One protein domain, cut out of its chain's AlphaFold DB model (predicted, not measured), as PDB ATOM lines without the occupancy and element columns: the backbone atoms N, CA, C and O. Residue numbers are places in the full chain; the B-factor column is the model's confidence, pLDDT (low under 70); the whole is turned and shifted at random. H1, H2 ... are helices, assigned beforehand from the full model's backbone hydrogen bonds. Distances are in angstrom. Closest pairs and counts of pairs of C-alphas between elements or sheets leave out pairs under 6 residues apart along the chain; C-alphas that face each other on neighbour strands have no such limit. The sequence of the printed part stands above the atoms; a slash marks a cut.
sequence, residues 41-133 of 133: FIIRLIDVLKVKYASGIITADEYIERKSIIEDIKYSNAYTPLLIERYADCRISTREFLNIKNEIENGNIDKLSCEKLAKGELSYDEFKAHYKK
ATOM      1  N   PHE A  41     -18.964  11.132 -36.441       86.62
ATOM      2  CA  PHE A  41     -17.636  10.626 -36.771       86.62
ATOM      3  C   PHE A  41     -16.658  11.748 -37.159       86.62
ATOM      4  O   PHE A  41     -15.543  11.802 -36.648       86.62
ATOM      5  N   ILE A  42     -17.096  12.697 -37.991       86.12
ATOM      6  CA  ILE A  42     -16.303  13.869 -38.389       86.12
ATOM      7  C   ILE A  42     -15.993  14.753 -37.180       86.12
ATOM      8  O   ILE A  42     -14.855  15.184 -37.015       86.12
ATOM      9  N   ILE A  43     -16.977  14.974 -36.302       88.31
ATOM     10  CA  ILE A  43     -16.785  15.756 -35.071       88.31
ATOM     11  C   ILE A  43     -15.663  15.138 -34.227       88.31
ATOM     12  O   ILE A  43     -14.746  15.845 -33.811       88.31
ATOM     13  N   ARG A  44     -15.682  13.810 -34.054       91.69
ATOM     14  CA  ARG A  44     -14.645  13.083 -33.312       91.69
ATOM     15  C   ARG A  44     -13.254  13.256 -33.930       91.69
ATOM     16  O   ARG A  44     -12.297  13.487 -33.198       91.69
ATOM     17  N   LEU A  45     -13.130  13.167 -35.256       91.31
ATOM     18  CA  LEU A  45     -11.849  13.357 -35.952       91.31
ATOM     19  C   LEU A  45     -11.310  14.783 -35.797       91.31
ATOM     20  O   LEU A  45     -10.118  14.983 -35.563       91.31
ATOM     21  N   ILE A  46     -12.189  15.781 -35.896       91.38
ATOM     22  CA  ILE A  46     -11.819  17.184 -35.697       91.38
ATOM     23  C   ILE A  46     -11.344  17.413 -34.259       91.38
ATOM     24  O   ILE A  46     -10.391  18.163 -34.047       91.38
ATOM     25  N   ASP A  47     -11.961  16.766 -33.271       92.56
ATOM     26  CA  ASP A  47     -11.511  16.862 -31.882       92.56
ATOM     27  C   ASP A  47     -10.128  16.230 -31.675       92.56
ATOM     28  O   ASP A  47      -9.294  16.821 -30.988       92.56
ATOM     29  N   VAL A  48      -9.820  15.110 -32.342       92.88
ATOM     30  CA  VAL A  48      -8.453  14.555 -32.365       92.88
ATOM     31  C   VAL A  48      -7.464  15.575 -32.934       92.88
ATOM     32  O   VAL A  48      -6.445  15.857 -32.300       92.88
ATOM     33  N   LEU A  49      -7.779  16.199 -34.075       93.00
ATOM     34  CA  LEU A  49      -6.929  17.241 -34.661       93.00
ATOM     35  C   LEU A  49      -6.743  18.444 -33.729       93.00
ATOM     36  O   LEU A  49      -5.634  18.963 -33.623       93.00
ATOM     37  N   LYS A  50      -7.794  18.882 -33.022       92.31
ATOM     38  CA  LYS A  50      -7.688  19.978 -32.043       92.31
ATOM     39  C   LYS A  50      -6.715  19.633 -30.923       92.31
ATOM     40  O   LYS A  50      -5.919  20.484 -30.540       92.31
ATOM     41  N   VAL A  51      -6.749  18.399 -30.414       94.06
ATOM     42  CA  VAL A  51      -5.804  17.938 -29.386       94.06
ATOM     43  C   VAL A  51      -4.368  17.943 -29.924       94.06
ATOM     44  O   VAL A  51      -3.449  18.381 -29.229       94.06
ATOM     45  N   LYS A  52      -4.154  17.517 -31.176       92.00
ATOM     46  CA  LYS A  52      -2.830  17.554 -31.829       92.00
ATOM     47  C   LYS A  52      -2.313  18.980 -32.036       92.00
ATOM     48  O   LYS A  52      -1.142  19.248 -31.790       92.00
ATOM     49  N   TYR A  53      -3.191  19.899 -32.423       92.50
ATOM     50  CA  TYR A  53      -2.855  21.314 -32.548       92.50
ATOM     51  C   TYR A  53      -2.532  21.945 -31.186       92.50
ATOM     52  O   TYR A  53      -1.502  22.592 -31.030       92.50
ATOM     53  N   ALA A  54      -3.354  21.687 -30.164       92.94
ATOM     54  CA  ALA A  54      -3.140  22.206 -28.811       92.94
ATOM     55  C   ALA A  54      -1.849  21.681 -28.159       92.94
ATOM     56  O   ALA A  54      -1.250  22.369 -27.339       92.94
ATOM     57  N   SER A  55      -1.409  20.477 -28.534       93.19
ATOM     58  CA  SER A  55      -0.125  19.905 -28.105       93.19
ATOM     59  C   SER A  55       1.075  20.381 -28.931       93.19
ATOM     60  O   SER A  55       2.201  19.999 -28.623       93.19
ATOM     61  N   GLY A  56       0.863  21.210 -29.959       90.12
ATOM     62  CA  GLY A  56       1.927  21.738 -30.814       90.12
ATOM     63  C   GLY A  56       2.541  20.711 -31.770       90.12
ATOM     64  O   GLY A  56       3.619  20.956 -32.299       90.12
ATOM     65  N   ILE A  57       1.884  19.564 -31.991       91.88
ATOM     66  CA  ILE A  57       2.361  18.522 -32.919       91.88
ATOM     67  C   ILE A  57       2.209  18.975 -34.374       91.88
ATOM     68  O   ILE A  57       3.019  18.605 -35.219       91.88
ATOM     69  N   ILE A  58       1.166  19.758 -34.656       92.50
ATOM     70  CA  ILE A  58       0.866  20.304 -35.982       92.50
ATOM     71  C   ILE A  58       0.769  21.825 -35.920       92.50
ATOM     72  O   ILE A  58       0.368  22.399 -34.905       92.50
ATOM     73  N   THR A  59       1.109  22.470 -37.029       93.62
ATOM     74  CA  THR A  59       0.995  23.924 -37.195       93.62
ATOM     75  C   THR A  59      -0.450  24.358 -37.468       93.62
ATOM     76  O   THR A  59      -1.331  23.537 -37.732       93.62
ATOM     77  N   ALA A  60      -0.714  25.667 -37.405       92.31
ATOM     78  CA  ALA A  60      -2.033  26.216 -37.728       92.31
ATOM     79  C   ALA A  60      -2.428  25.943 -39.189       92.31
ATOM     80  O   ALA A  60      -3.569  25.567 -39.450       92.31
ATOM     81  N   ASP A  61      -1.477  26.065 -40.117       91.94
ATOM     82  CA  ASP A  61      -1.709  25.815 -41.541       91.94
ATOM     83  C   ASP A  61      -2.055  24.342 -41.793       91.94
ATOM     84  O   ASP A  61      -3.064  24.039 -42.430       91.94
ATOM     85  N   GLU A  62      -1.295  23.418 -41.195       91.12
ATOM     86  CA  GLU A  62      -1.580  21.980 -41.276       91.12
ATOM     87  C   GLU A  62      -2.923  21.617 -40.639       91.12
ATOM     88  O   GLU A  62      -3.635  20.749 -41.143       91.12
ATOM     89  N   TYR A  63      -3.290  22.265 -39.531       92.44
ATOM     90  CA  TYR A  63      -4.594  22.059 -38.909       92.44
ATOM     91  C   TYR A  63      -5.731  22.478 -39.848       92.44
ATOM     92  O   TYR A  63      -6.693  21.726 -40.008       92.44
ATOM     93  N   ILE A  64      -5.620  23.649 -40.483       91.81
ATOM     94  CA  ILE A  64      -6.627  24.162 -41.421       91.81
ATOM     95  C   ILE A  64      -6.744  23.239 -42.639       91.81
ATOM     96  O   ILE A  64      -7.857  22.856 -43.003       91.81
ATOM     97  N   GLU A  65      -5.615  22.831 -43.221       91.88
ATOM     98  CA  GLU A  65      -5.572  21.911 -44.361       91.88
ATOM     99  C   GLU A  65      -6.238  20.570 -44.018       91.88
ATOM    100  O   GLU A  65      -7.193  20.151 -44.680       91.88
ATOM    101  N   ARG A  66      -5.789  19.921 -42.934       92.31
ATOM    102  CA  ARG A  66      -6.312  18.616 -42.501       92.31
ATOM    103  C   ARG A  66      -7.796  18.694 -42.173       92.31
ATOM    104  O   ARG A  66      -8.553  17.802 -42.551       92.31
ATOM    105  N   LYS A  67      -8.229  19.757 -41.491       92.31
ATOM    106  CA  LYS A  67      -9.638  19.969 -41.152       92.31
ATOM    107  C   LYS A  67     -10.501  20.079 -42.407       92.31
ATOM    108  O   LYS A  67     -11.518  19.395 -42.479       92.31
ATOM    109  N   SER A  68     -10.079  20.875 -43.392       90.62
ATOM    110  CA  SER A  68     -10.815  21.035 -44.652       90.62
ATOM    111  C   SER A  68     -10.981  19.698 -45.375       90.62
ATOM    112  O   SER A  68     -12.076  19.366 -45.817       90.62
ATOM    113  N   ILE A  69      -9.919  18.888 -45.437       90.19
ATOM    114  CA  ILE A  69      -9.957  17.572 -46.089       90.19
ATOM    115  C   ILE A  69     -10.919  16.618 -45.374       90.19
ATOM    116  O   ILE A  69     -11.633  15.862 -46.031       90.19
ATOM    117  N   ILE A  70     -10.944  16.640 -44.039       90.31
ATOM    118  CA  ILE A  70     -11.842  15.792 -43.248       90.31
ATOM    119  C   ILE A  70     -13.304  16.205 -43.435       90.31
ATOM    120  O   ILE A  70     -14.155  15.335 -43.601       90.31
ATOM    121  N   GLU A  71     -13.599  17.505 -43.433       88.12
ATOM    122  CA  GLU A  71     -14.963  18.021 -43.600       88.12
ATOM    123  C   GLU A  71     -15.531  17.742 -45.003       88.12
ATOM    124  O   GLU A  71     -16.708  17.396 -45.121       88.12
ATOM    125  N   ASP A  72     -14.695  17.808 -46.043       86.38
ATOM    126  CA  ASP A  72     -15.117  17.635 -47.441       86.38
ATOM    127  C   ASP A  72     -15.096  16.178 -47.933       86.38
ATOM    128  O   ASP A  72     -15.479  15.890 -49.076       86.38
ATOM    129  N   ILE A  73     -14.647  15.226 -47.109       84.56
ATOM    130  CA  ILE A  73     -14.480  13.852 -47.573       84.56
ATOM    131  C   ILE A  73     -15.822  13.174 -47.879       84.56
ATOM    132  O   ILE A  73     -16.776  13.192 -47.097       84.56
ATOM    133  N   LYS A  74     -15.868  12.473 -49.015       81.31
ATOM    134  CA  LYS A  74     -16.958  11.554 -49.352       81.31
ATOM    135  C   LYS A  74     -16.555  10.125 -49.018       81.31
ATOM    136  O   LYS A  74     -15.519   9.639 -49.463       81.31
ATOM    137  N   TYR A  75     -17.401   9.444 -48.253       78.69
ATOM    138  CA  TYR A  75     -17.221   8.040 -47.891       78.69
ATOM    139  C   TYR A  75     -17.657   7.130 -49.042       78.69
ATOM    140  O   TYR A  75     -18.729   6.532 -49.005       78.69
ATOM    141  N   SER A  76     -16.832   7.056 -50.085       76.69
ATOM    142  CA  SER A  76     -17.105   6.234 -51.273       76.69
ATOM    143  C   SER A  76     -16.852   4.741 -51.024       76.69
ATOM    144  O   SER A  76     -17.464   3.891 -51.663       76.69
ATOM    145  N   ASN A  77     -15.946   4.411 -50.096       81.62
ATOM    146  CA  ASN A  77     -15.514   3.043 -49.807       81.62
ATOM    147  C   ASN A  77     -15.514   2.768 -48.288       81.62
ATOM    148  O   ASN A  77     -15.212   3.663 -47.496       81.62
ATOM    149  N   ALA A  78     -15.789   1.521 -47.891       85.25
ATOM    150  CA  ALA A  78     -15.771   1.040 -46.508       85.25
ATOM    151  C   ALA A  78     -14.415   1.221 -45.796       85.25
ATOM    152  O   ALA A  78     -14.383   1.299 -44.572       85.25
ATOM    153  N   TYR A  79     -13.308   1.333 -46.539       87.94
ATOM    154  CA  TYR A  79     -11.968   1.546 -45.969       87.94
ATOM    155  C   TYR A  79     -11.608   3.027 -45.756       87.94
ATOM    156  O   TYR A  79     -10.659   3.337 -45.037       87.94
ATOM    157  N   THR A  80     -12.374   3.955 -46.339       87.31
ATOM    158  CA  THR A  80     -12.146   5.411 -46.215       87.31
ATOM    159  C   THR A  80     -12.169   5.901 -44.758       87.31
ATOM    160  O   THR A  80     -11.286   6.678 -44.396       87.31
ATOM    161  N   PRO A  81     -13.105   5.444 -43.892       88.88
ATOM    162  CA  PRO A  81     -13.110   5.786 -42.466       88.88
ATOM    163  C   PRO A  81     -11.816   5.398 -41.732       88.88
ATOM    164  O   PRO A  81     -11.294   6.185 -40.949       88.88
ATOM    165  N   LEU A  82     -11.257   4.219 -42.019       91.25
ATOM    166  CA  LEU A  82     -10.015   3.751 -41.387       91.25
ATOM    167  C   LEU A  82      -8.815   4.605 -41.814       91.25
ATOM    168  O   LEU A  82      -7.977   4.991 -40.999       91.25
ATOM    169  N   LEU A  83      -8.755   4.938 -43.106       91.25
ATOM    170  CA  LEU A  83      -7.688   5.763 -43.653       91.25
ATOM    171  C   LEU A  83      -7.722   7.188 -43.078       91.25
ATOM    172  O   LEU A  83      -6.674   7.746 -42.744       91.25
ATOM    173  N   ILE A  84      -8.915   7.775 -42.938       91.75
ATOM    174  CA  ILE A  84      -9.047   9.137 -42.414       91.75
ATOM    175  C   ILE A  84      -8.800   9.221 -40.907       91.75
ATOM    176  O   ILE A  84      -8.257  10.223 -40.449       91.75
ATOM    177  N   GLU A  85      -9.102   8.168 -40.140       91.75
ATOM    178  CA  GLU A  85      -8.698   8.079 -38.732       91.75
ATOM    179  C   GLU A  85      -7.175   8.173 -38.586       91.75
ATOM    180  O   GLU A  85      -6.677   8.990 -37.810       91.75
ATOM    181  N   ARG A  86      -6.410   7.425 -39.396       91.12
ATOM    182  CA  ARG A  86      -4.938   7.531 -39.400       91.12
ATOM    183  C   ARG A  86      -4.444   8.915 -39.808       91.12
ATOM    184  O   ARG A  86      -3.432   9.381 -39.279       91.12
ATOM    185  N   TYR A  87      -5.128   9.551 -40.754       92.38
ATOM    186  CA  TYR A  87      -4.796  10.902 -41.192       92.38
ATOM    187  C   TYR A  87      -5.050  11.943 -40.092       92.38
ATOM    188  O   TYR A  87      -4.183  12.781 -39.839       92.38
ATOM    189  N   ALA A  88      -6.178  11.853 -39.382       90.44
ATOM    190  CA  ALA A  88      -6.497  12.721 -38.247       90.44
ATOM    191  C   ALA A  88      -5.515  12.533 -37.079       90.44
ATOM    192  O   ALA A  88      -5.081  13.506 -36.463       90.44
ATOM    193  N   ASP A  89      -5.076  11.294 -36.834       90.94
ATOM    194  CA  ASP A  89      -4.042  10.967 -35.844       90.94
ATOM    195  C   ASP A  89      -2.640  11.498 -36.207       90.94
ATOM    196  O   ASP A  89      -1.713  11.372 -35.401       90.94
ATOM    197  N   CYS A  90      -2.471  12.086 -37.396       88.25
ATOM    198  CA  CYS A  90      -1.193  12.547 -37.941       88.25
ATOM    199  C   CYS A  90      -0.171  11.421 -38.181       88.25
ATOM    200  O   CYS A  90       1.029  11.675 -38.197       88.25
ATOM    201  N   ARG A  91      -0.630  10.178 -38.403       88.25
ATOM    202  CA  ARG A  91       0.258   9.037 -38.719       88.25
ATOM    203  C   ARG A  91       0.717   9.006 -40.171       88.25
ATOM    204  O   ARG A  91       1.679   8.316 -40.478       88.25
ATOM    205  N   ILE A  92      -0.014   9.684 -41.049       91.19
ATOM    206  CA  ILE A  92       0.274   9.779 -42.480       91.19
ATOM    207  C   ILE A  92       0.198  11.238 -42.930       91.19
ATOM    208  O   ILE A  92      -0.532  12.060 -42.351       91.19
ATOM    209  N   SER A  93       0.970  11.556 -43.963       89.69
ATOM    210  CA  SER A  93       0.968  12.866 -44.618       89.69
ATOM    211  C   SER A  93      -0.242  13.037 -45.544       89.69
ATOM    212  O   SER A  93      -0.853  12.055 -45.972       89.69
ATOM    213  N   THR A  94      -0.572  14.280 -45.917       89.50
ATOM    214  CA  THR A  94      -1.636  14.548 -46.906       89.50
ATOM    215  C   THR A  94      -1.350  13.847 -48.232       89.50
ATOM    216  O   THR A  94      -2.245  13.265 -48.842       89.50
ATOM    217  N   ARG A  95      -0.084  13.836 -48.663       90.12
ATOM    218  CA  ARG A  95       0.330  13.192 -49.913       90.12
ATOM    219  C   ARG A  95       0.076  11.685 -49.890       90.12
ATOM    220  O   ARG A  95      -0.492  11.151 -50.838       90.12
ATOM    221  N   GLU A  96       0.484  11.007 -48.823       89.69
ATOM    222  CA  GLU A  96       0.251   9.565 -48.668       89.69
ATOM    223  C   GLU A  96      -1.236   9.247 -48.568       89.69
ATOM    224  O   GLU A  96      -1.709   8.322 -49.223       89.69
ATOM    225  N   PHE A  97      -1.983  10.044 -47.803       91.62
ATOM    226  CA  PHE A  97      -3.426   9.908 -47.680       91.62
ATOM    227  C   PHE A  97      -4.120   9.957 -49.048       91.62
ATOM    228  O   PHE A  97      -4.879   9.048 -49.385       91.62
ATOM    229  N   LEU A  98      -3.822  10.974 -49.863       90.69
ATOM    230  CA  LEU A  98      -4.410  11.128 -51.195       90.69
ATOM    231  C   LEU A  98      -4.015   9.985 -52.132       90.69
ATOM    232  O   LEU A  98      -4.856   9.473 -52.869       90.69
ATOM    233  N   ASN A  99      -2.756   9.552 -52.077       90.19
ATOM    234  CA  ASN A  99      -2.286   8.428 -52.873       90.19
ATOM    235  C   ASN A  99      -3.046   7.140 -52.530       90.19
ATOM    236  O   ASN A  99      -3.589   6.503 -53.429       90.19
ATOM    237  N   ILE A 100      -3.134   6.780 -51.244       88.94
ATOM    238  CA  ILE A 100      -3.842   5.571 -50.797       88.94
ATOM    239  C   ILE A 100      -5.337   5.671 -51.123       88.94
ATOM    240  O   ILE A 100      -5.931   4.703 -51.592       88.94
ATOM    241  N   LYS A 101      -5.947   6.846 -50.929       90.06
ATOM    242  CA  LYS A 101      -7.356   7.085 -51.261       90.06
ATOM    243  C   LYS A 101      -7.636   6.833 -52.742       90.06
ATOM    244  O   LYS A 101      -8.569   6.100 -53.057       90.06
ATOM    245  N   ASN A 102      -6.812   7.386 -53.632       89.25
ATOM    246  CA  ASN A 102      -6.962   7.198 -55.076       89.25
ATOM    247  C   ASN A 102      -6.831   5.724 -55.475       89.25
ATOM    248  O   ASN A 102      -7.594   5.235 -56.301       89.25
ATOM    249  N   GLU A 103      -5.893   5.000 -54.868       87.75
ATOM    250  CA  GLU A 103      -5.725   3.565 -55.101       87.75
ATOM    251  C   GLU A 103      -6.959   2.752 -54.666       87.75
ATOM    252  O   GLU A 103      -7.445   1.904 -55.418       87.75
ATOM    253  N   ILE A 104      -7.514   3.048 -53.487       86.94
ATOM    254  CA  ILE A 104      -8.719   2.389 -52.960       86.94
ATOM    255  C   ILE A 104      -9.965   2.714 -53.806       86.94
ATOM    256  O   ILE A 104     -10.837   1.859 -53.974       86.94
ATOM    257  N   GLU A 105     -10.074   3.937 -54.332       86.56
ATOM    258  CA  GLU A 105     -11.199   4.367 -55.178       86.56
ATOM    259  C   GLU A 105     -11.102   3.834 -56.615       86.56
ATOM    260  O   GLU A 105     -12.135   3.537 -57.214       86.56
ATOM    261  N   ASN A 106      -9.892   3.632 -57.147       84.19
ATOM    262  CA  ASN A 106      -9.686   3.046 -58.475       84.19
ATOM    263  C   ASN A 106     -10.155   1.585 -58.571       84.19
ATOM    264  O   ASN A 106     -10.355   1.087 -59.675       84.19
ATOM    265  N   GLY A 107     -10.315   0.881 -57.443       77.19
ATOM    266  CA  GLY A 107     -10.880  -0.475 -57.407       77.19
ATOM    267  C   GLY A 107      -9.997  -1.575 -58.011       77.19
ATOM    268  O   GLY A 107     -10.418  -2.726 -58.068       77.19
ATOM    269  N   ASN A 108      -8.767  -1.251 -58.420       77.00
ATOM    270  CA  ASN A 108      -7.814  -2.189 -59.028       77.00
ATOM    271  C   ASN A 108      -7.111  -3.105 -58.009       77.00
ATOM    272  O   ASN A 108      -6.243  -3.892 -58.382       77.00
ATOM    273  N   ILE A 109      -7.448  -2.982 -56.725       81.12
ATOM    274  CA  ILE A 109      -6.751  -3.628 -55.614       81.12
ATOM    275  C   ILE A 109      -7.715  -4.563 -54.897       81.12
ATOM    276  O   ILE A 109      -8.897  -4.260 -54.719       81.12
ATOM    277  N   ASP A 110      -7.203  -5.709 -54.462       85.19
ATOM    278  CA  ASP A 110      -7.979  -6.654 -53.679       85.19
ATOM    279  C   ASP A 110      -8.416  -6.051 -52.328       85.19
ATOM    280  O   ASP A 110      -7.779  -5.164 -51.753       85.19
ATOM    281  N   LYS A 111      -9.543  -6.543 -51.807       86.31
ATOM    282  CA  LYS A 111     -10.142  -6.037 -50.561       86.31
ATOM    283  C   LYS A 111      -9.183  -6.117 -49.370       86.31
ATOM    284  O   LYS A 111      -9.199  -5.223 -48.529       86.31
ATOM    285  N   LEU A 112      -8.349  -7.153 -49.318       86.81
ATOM    286  CA  LEU A 112      -7.432  -7.412 -48.211       86.81
ATOM    287  C   LEU A 112      -6.248  -6.436 -48.231       86.81
ATOM    288  O   LEU A 112      -5.881  -5.893 -47.193       86.81
ATOM    289  N   SER A 113      -5.703  -6.130 -49.404       84.69
ATOM    290  CA  SER A 113      -4.685  -5.093 -49.581       84.69
ATOM    291  C   SER A 113      -5.237  -3.693 -49.300       84.69
ATOM    292  O   SER A 113      -4.561  -2.901 -48.647       84.69
ATOM    293  N   CYS A 114      -6.483  -3.394 -49.697       86.12
ATOM    294  CA  CYS A 114      -7.143  -2.130 -49.334       86.12
ATOM    295  C   CYS A 114      -7.279  -1.972 -47.815       86.12
ATOM    296  O   CYS A 114      -6.995  -0.904 -47.270       86.12
ATOM    297  N   GLU A 115      -7.687  -3.038 -47.124       88.00
ATOM    298  CA  GLU A 115      -7.806  -3.053 -45.668       88.00
ATOM    299  C   GLU A 115      -6.447  -2.840 -44.990       88.00
ATOM    300  O   GLU A 115      -6.324  -1.985 -44.111       88.00
ATOM    301  N   LYS A 116      -5.408  -3.556 -45.440       88.81
ATOM    302  CA  LYS A 116      -4.040  -3.422 -44.917       88.81
ATOM    303  C   LYS A 116      -3.469  -2.020 -45.117       88.81
ATOM    304  O   LYS A 116      -2.879  -1.467 -44.189       88.81
ATOM    305  N   LEU A 117      -3.682  -1.422 -46.290       87.88
ATOM    306  CA  LEU A 117      -3.277  -0.044 -46.587       87.88
ATOM    307  C   LEU A 117      -3.993   0.964 -45.683       87.88
ATOM    308  O   LEU A 117      -3.360   1.855 -45.110       87.88
ATOM    309  N   ALA A 118      -5.307   0.807 -45.513       87.00
ATOM    310  CA  ALA A 118      -6.103   1.701 -44.683       87.00
ATOM    311  C   ALA A 118      -5.728   1.596 -43.196       87.00
ATOM    312  O   ALA A 118      -5.590   2.622 -42.533       87.00
ATOM    313  N   LYS A 119      -5.474   0.383 -42.684       88.00
ATOM    314  CA  LYS A 119      -5.006   0.148 -41.305       88.00
ATOM    315  C   LYS A 119      -3.546   0.536 -41.073       88.00
ATOM    316  O   LYS A 119      -3.164   0.823 -39.942       88.00
ATOM    317  N   GLY A 120      -2.738   0.584 -42.131       85.31
ATOM    318  CA  GLY A 120      -1.301   0.841 -42.032       85.31
ATOM    319  C   GLY A 120      -0.443  -0.369 -41.732       85.31
ATOM    320  O   GLY A 120       0.686  -0.198 -41.293       85.31
ATOM    321  N   GLU A 121      -0.975  -1.562 -41.968       87.25
ATOM    322  CA  GLU A 121      -0.213  -2.811 -41.921       87.25
ATOM    323  C   GLU A 121       0.706  -2.958 -43.143       87.25
ATOM    324  O   GLU A 121       1.666  -3.718 -43.098       87.25
ATOM    325  N   LEU A 122       0.409  -2.230 -44.224       83.88
ATOM    326  CA  LEU A 122       1.221  -2.147 -45.434       83.88
ATOM    327  C   LEU A 122       1.566  -0.679 -45.703       83.88
ATOM    328  O   LEU A 122       0.665   0.166 -45.758       83.88
ATOM    329  N   SER A 123       2.854  -0.368 -45.874       83.69
ATOM    330  CA  SER A 123       3.270   0.978 -46.277       83.69
ATOM    331  C   SER A 123       2.913   1.242 -47.743       83.69
ATOM    332  O   SER A 123       2.915   0.331 -48.575       83.69
ATOM    333  N   TYR A 124       2.636   2.502 -48.094       82.25
ATOM    334  CA  TYR A 124       2.358   2.867 -49.485       82.25
ATOM    335  C   TYR A 124       3.553   2.582 -50.407       82.25
ATOM    336  O   TYR A 124       3.366   2.158 -51.547       82.25
ATOM    337  N   ASP A 125       4.777   2.762 -49.911       82.56
ATOM    338  CA  ASP A 125       5.989   2.510 -50.693       82.56
ATOM    339  C   ASP A 125       6.186   1.017 -50.976       82.56
ATOM    340  O   ASP A 125       6.507   0.634 -52.104       82.56
ATOM    341  N   GLU A 126       5.908   0.165 -49.988       81.69
ATOM    342  CA  GLU A 126       5.923  -1.295 -50.139       81.69
ATOM    343  C   GLU A 126       4.852  -1.748 -51.132       81.69
ATOM    344  O   GLU A 126       5.124  -2.526 -52.048       81.69
ATOM    345  N   PHE A 127       3.639  -1.205 -51.011       84.00
ATOM    346  CA  PHE A 127       2.559  -1.467 -51.954       84.00
ATOM    347  C   PHE A 127       2.946  -1.077 -53.386       84.00
ATOM    348  O   PHE A 127       2.791  -1.865 -54.321       84.00
ATOM    349  N   LYS A 128       3.515   0.117 -53.570       83.75
ATOM    350  CA  LYS A 128       3.948   0.597 -54.883       83.75
ATOM    351  C   LYS A 128       5.039  -0.293 -55.482       83.75
ATOM    352  O   LYS A 128       4.975  -0.589 -56.673       83.75
ATOM    353  N   ALA A 129       5.999  -0.740 -54.673       80.12
ATOM    354  CA  ALA A 129       7.082  -1.614 -55.118       80.12
ATOM    355  C   ALA A 129       6.582  -2.985 -55.609       80.12
ATOM    356  O   ALA A 129       7.143  -3.537 -56.556       80.12
ATOM    357  N   HIS A 130       5.520  -3.519 -55.000       74.88
ATOM    358  CA  HIS A 130       4.970  -4.829 -55.354       74.88
ATOM    359  C   HIS A 130       3.944  -4.801 -56.497       74.88
ATOM    360  O   HIS A 130       3.858  -5.778 -57.238       74.88
ATOM    361  N   TYR A 131       3.188  -3.709 -56.663       69.38
ATOM    362  CA  TYR A 131       2.023  -3.675 -57.560       69.38
ATOM    363  C   TYR A 131       2.139  -2.720 -58.760       69.38
ATOM    364  O   TYR A 131       1.344  -2.841 -59.690       69.38
ATOM    365  N   LYS A 132       3.105  -1.788 -58.791       64.50
ATOM    366  CA  LYS A 132       3.283  -0.816 -59.894       64.50
ATOM    367  C   LYS A 132       4.606  -0.984 -60.653       64.50
ATOM    368  O   LYS A 132       5.302   0.002 -60.898       64.50
ATOM    369  N   LYS A 133       4.962  -2.224 -60.993       51.69
ATOM    370  CA  LYS A 133       6.132  -2.503 -61.835       51.69
ATOM    371  C   LYS A 133       5.867  -2.177 -63.302       51.69
ATOM    372  O   LYS A 133       4.748  -2.482 -63.767       51.69
TER     373      LYS A 133
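AT A GLANCE: This is residues 41 to 133 of the 133 residues of an uncharacterized protein of Clostridium beijerinckii (UniProt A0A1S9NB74). Six helices stand side by side in two rows, with H1, H3 and H5 running the same way in one row and H2, H4 and H6 running the opposite way in the other. The chain goes to and fro between the rows and sets pair beside pair, H1 with H2, H3 with H4, H5 with H6; H3 sits near the middle, and H6 is the most loosely joined, at one end of the long axis. The printed part has 93 residues with six named helices, H1 to H6 in chain order, and no named strand, and its class is all helix. It is compact, with a radius of gyration of the C-alphas of 13.5 A, and elongated, spanning 41 by 23 by 18 A.

IN THESE COORDINATES: H1 is residues 41 to 54, 20.2 A from first to last C-alpha, and begins with C-alpha 41 at (-17.636, 10.626, -36.771). H2, residues 60 to 72, measures 18.4 A. H3, residues 80 to 88, measures 12.2 A and begins with C-alpha 80 at (-12.146, 5.411, -46.215). H4 is residues 94 to 106, 18.2 A; H5 is residues 111 to 119, 12.3 A. H6, residues 124 to 131, measures 10.4 A and ends with C-alpha 131 at (2.023, -3.675, -57.560).

HOW THE PARTS SIT: H3 is the hub and touches H1, H2, H4 and H5. H3 and H4 are a helical hairpin at a shallow tilt of 3 degrees, opposite ways; their closest C-alphas, Tyr 87 and Phe 97, are 6.7 A apart. H3 and H5 run the same way at a shallow tilt of 19 degrees, closest at the C-alphas of Leu 83 and Ala 118, 4.5 A. H1, with residues 45 to 49 alone, touches H3 the same way at 16 degrees, closest at the C-alphas of Leu 49 and Ala 88, 5.8 A. H2 touches H3 with residues 66 to 70 alone, the closest C-alphas being Ile 70 and Ile 84, 7.3 A. H1 and H2 are a hairpin at 3 degrees, with the C-alphas of Ile 46 and Lys 67 closest at 6.5 A. H4, with residues 96 to 100 alone, only just touches H6, with 3 pairs of C-alphas within 8 A, the closest Ile 100 and Tyr 124 at 6.9 A. H5 and H6 are close but not clearly touching, and H3 and H6 are apart. In each of the six helices every O i to N i+4 pair is within hydrogen-bond range.

THE WHOLE: The two C-alphas farthest apart, Ala 54 and Lys 133, are 42.3 A from each other. The printed part has no cut. The link from H2 to H3 is short, and the other four are tight. Mean pLDDT of the printed part is 87.3, and residues 131 to 133 are under 70.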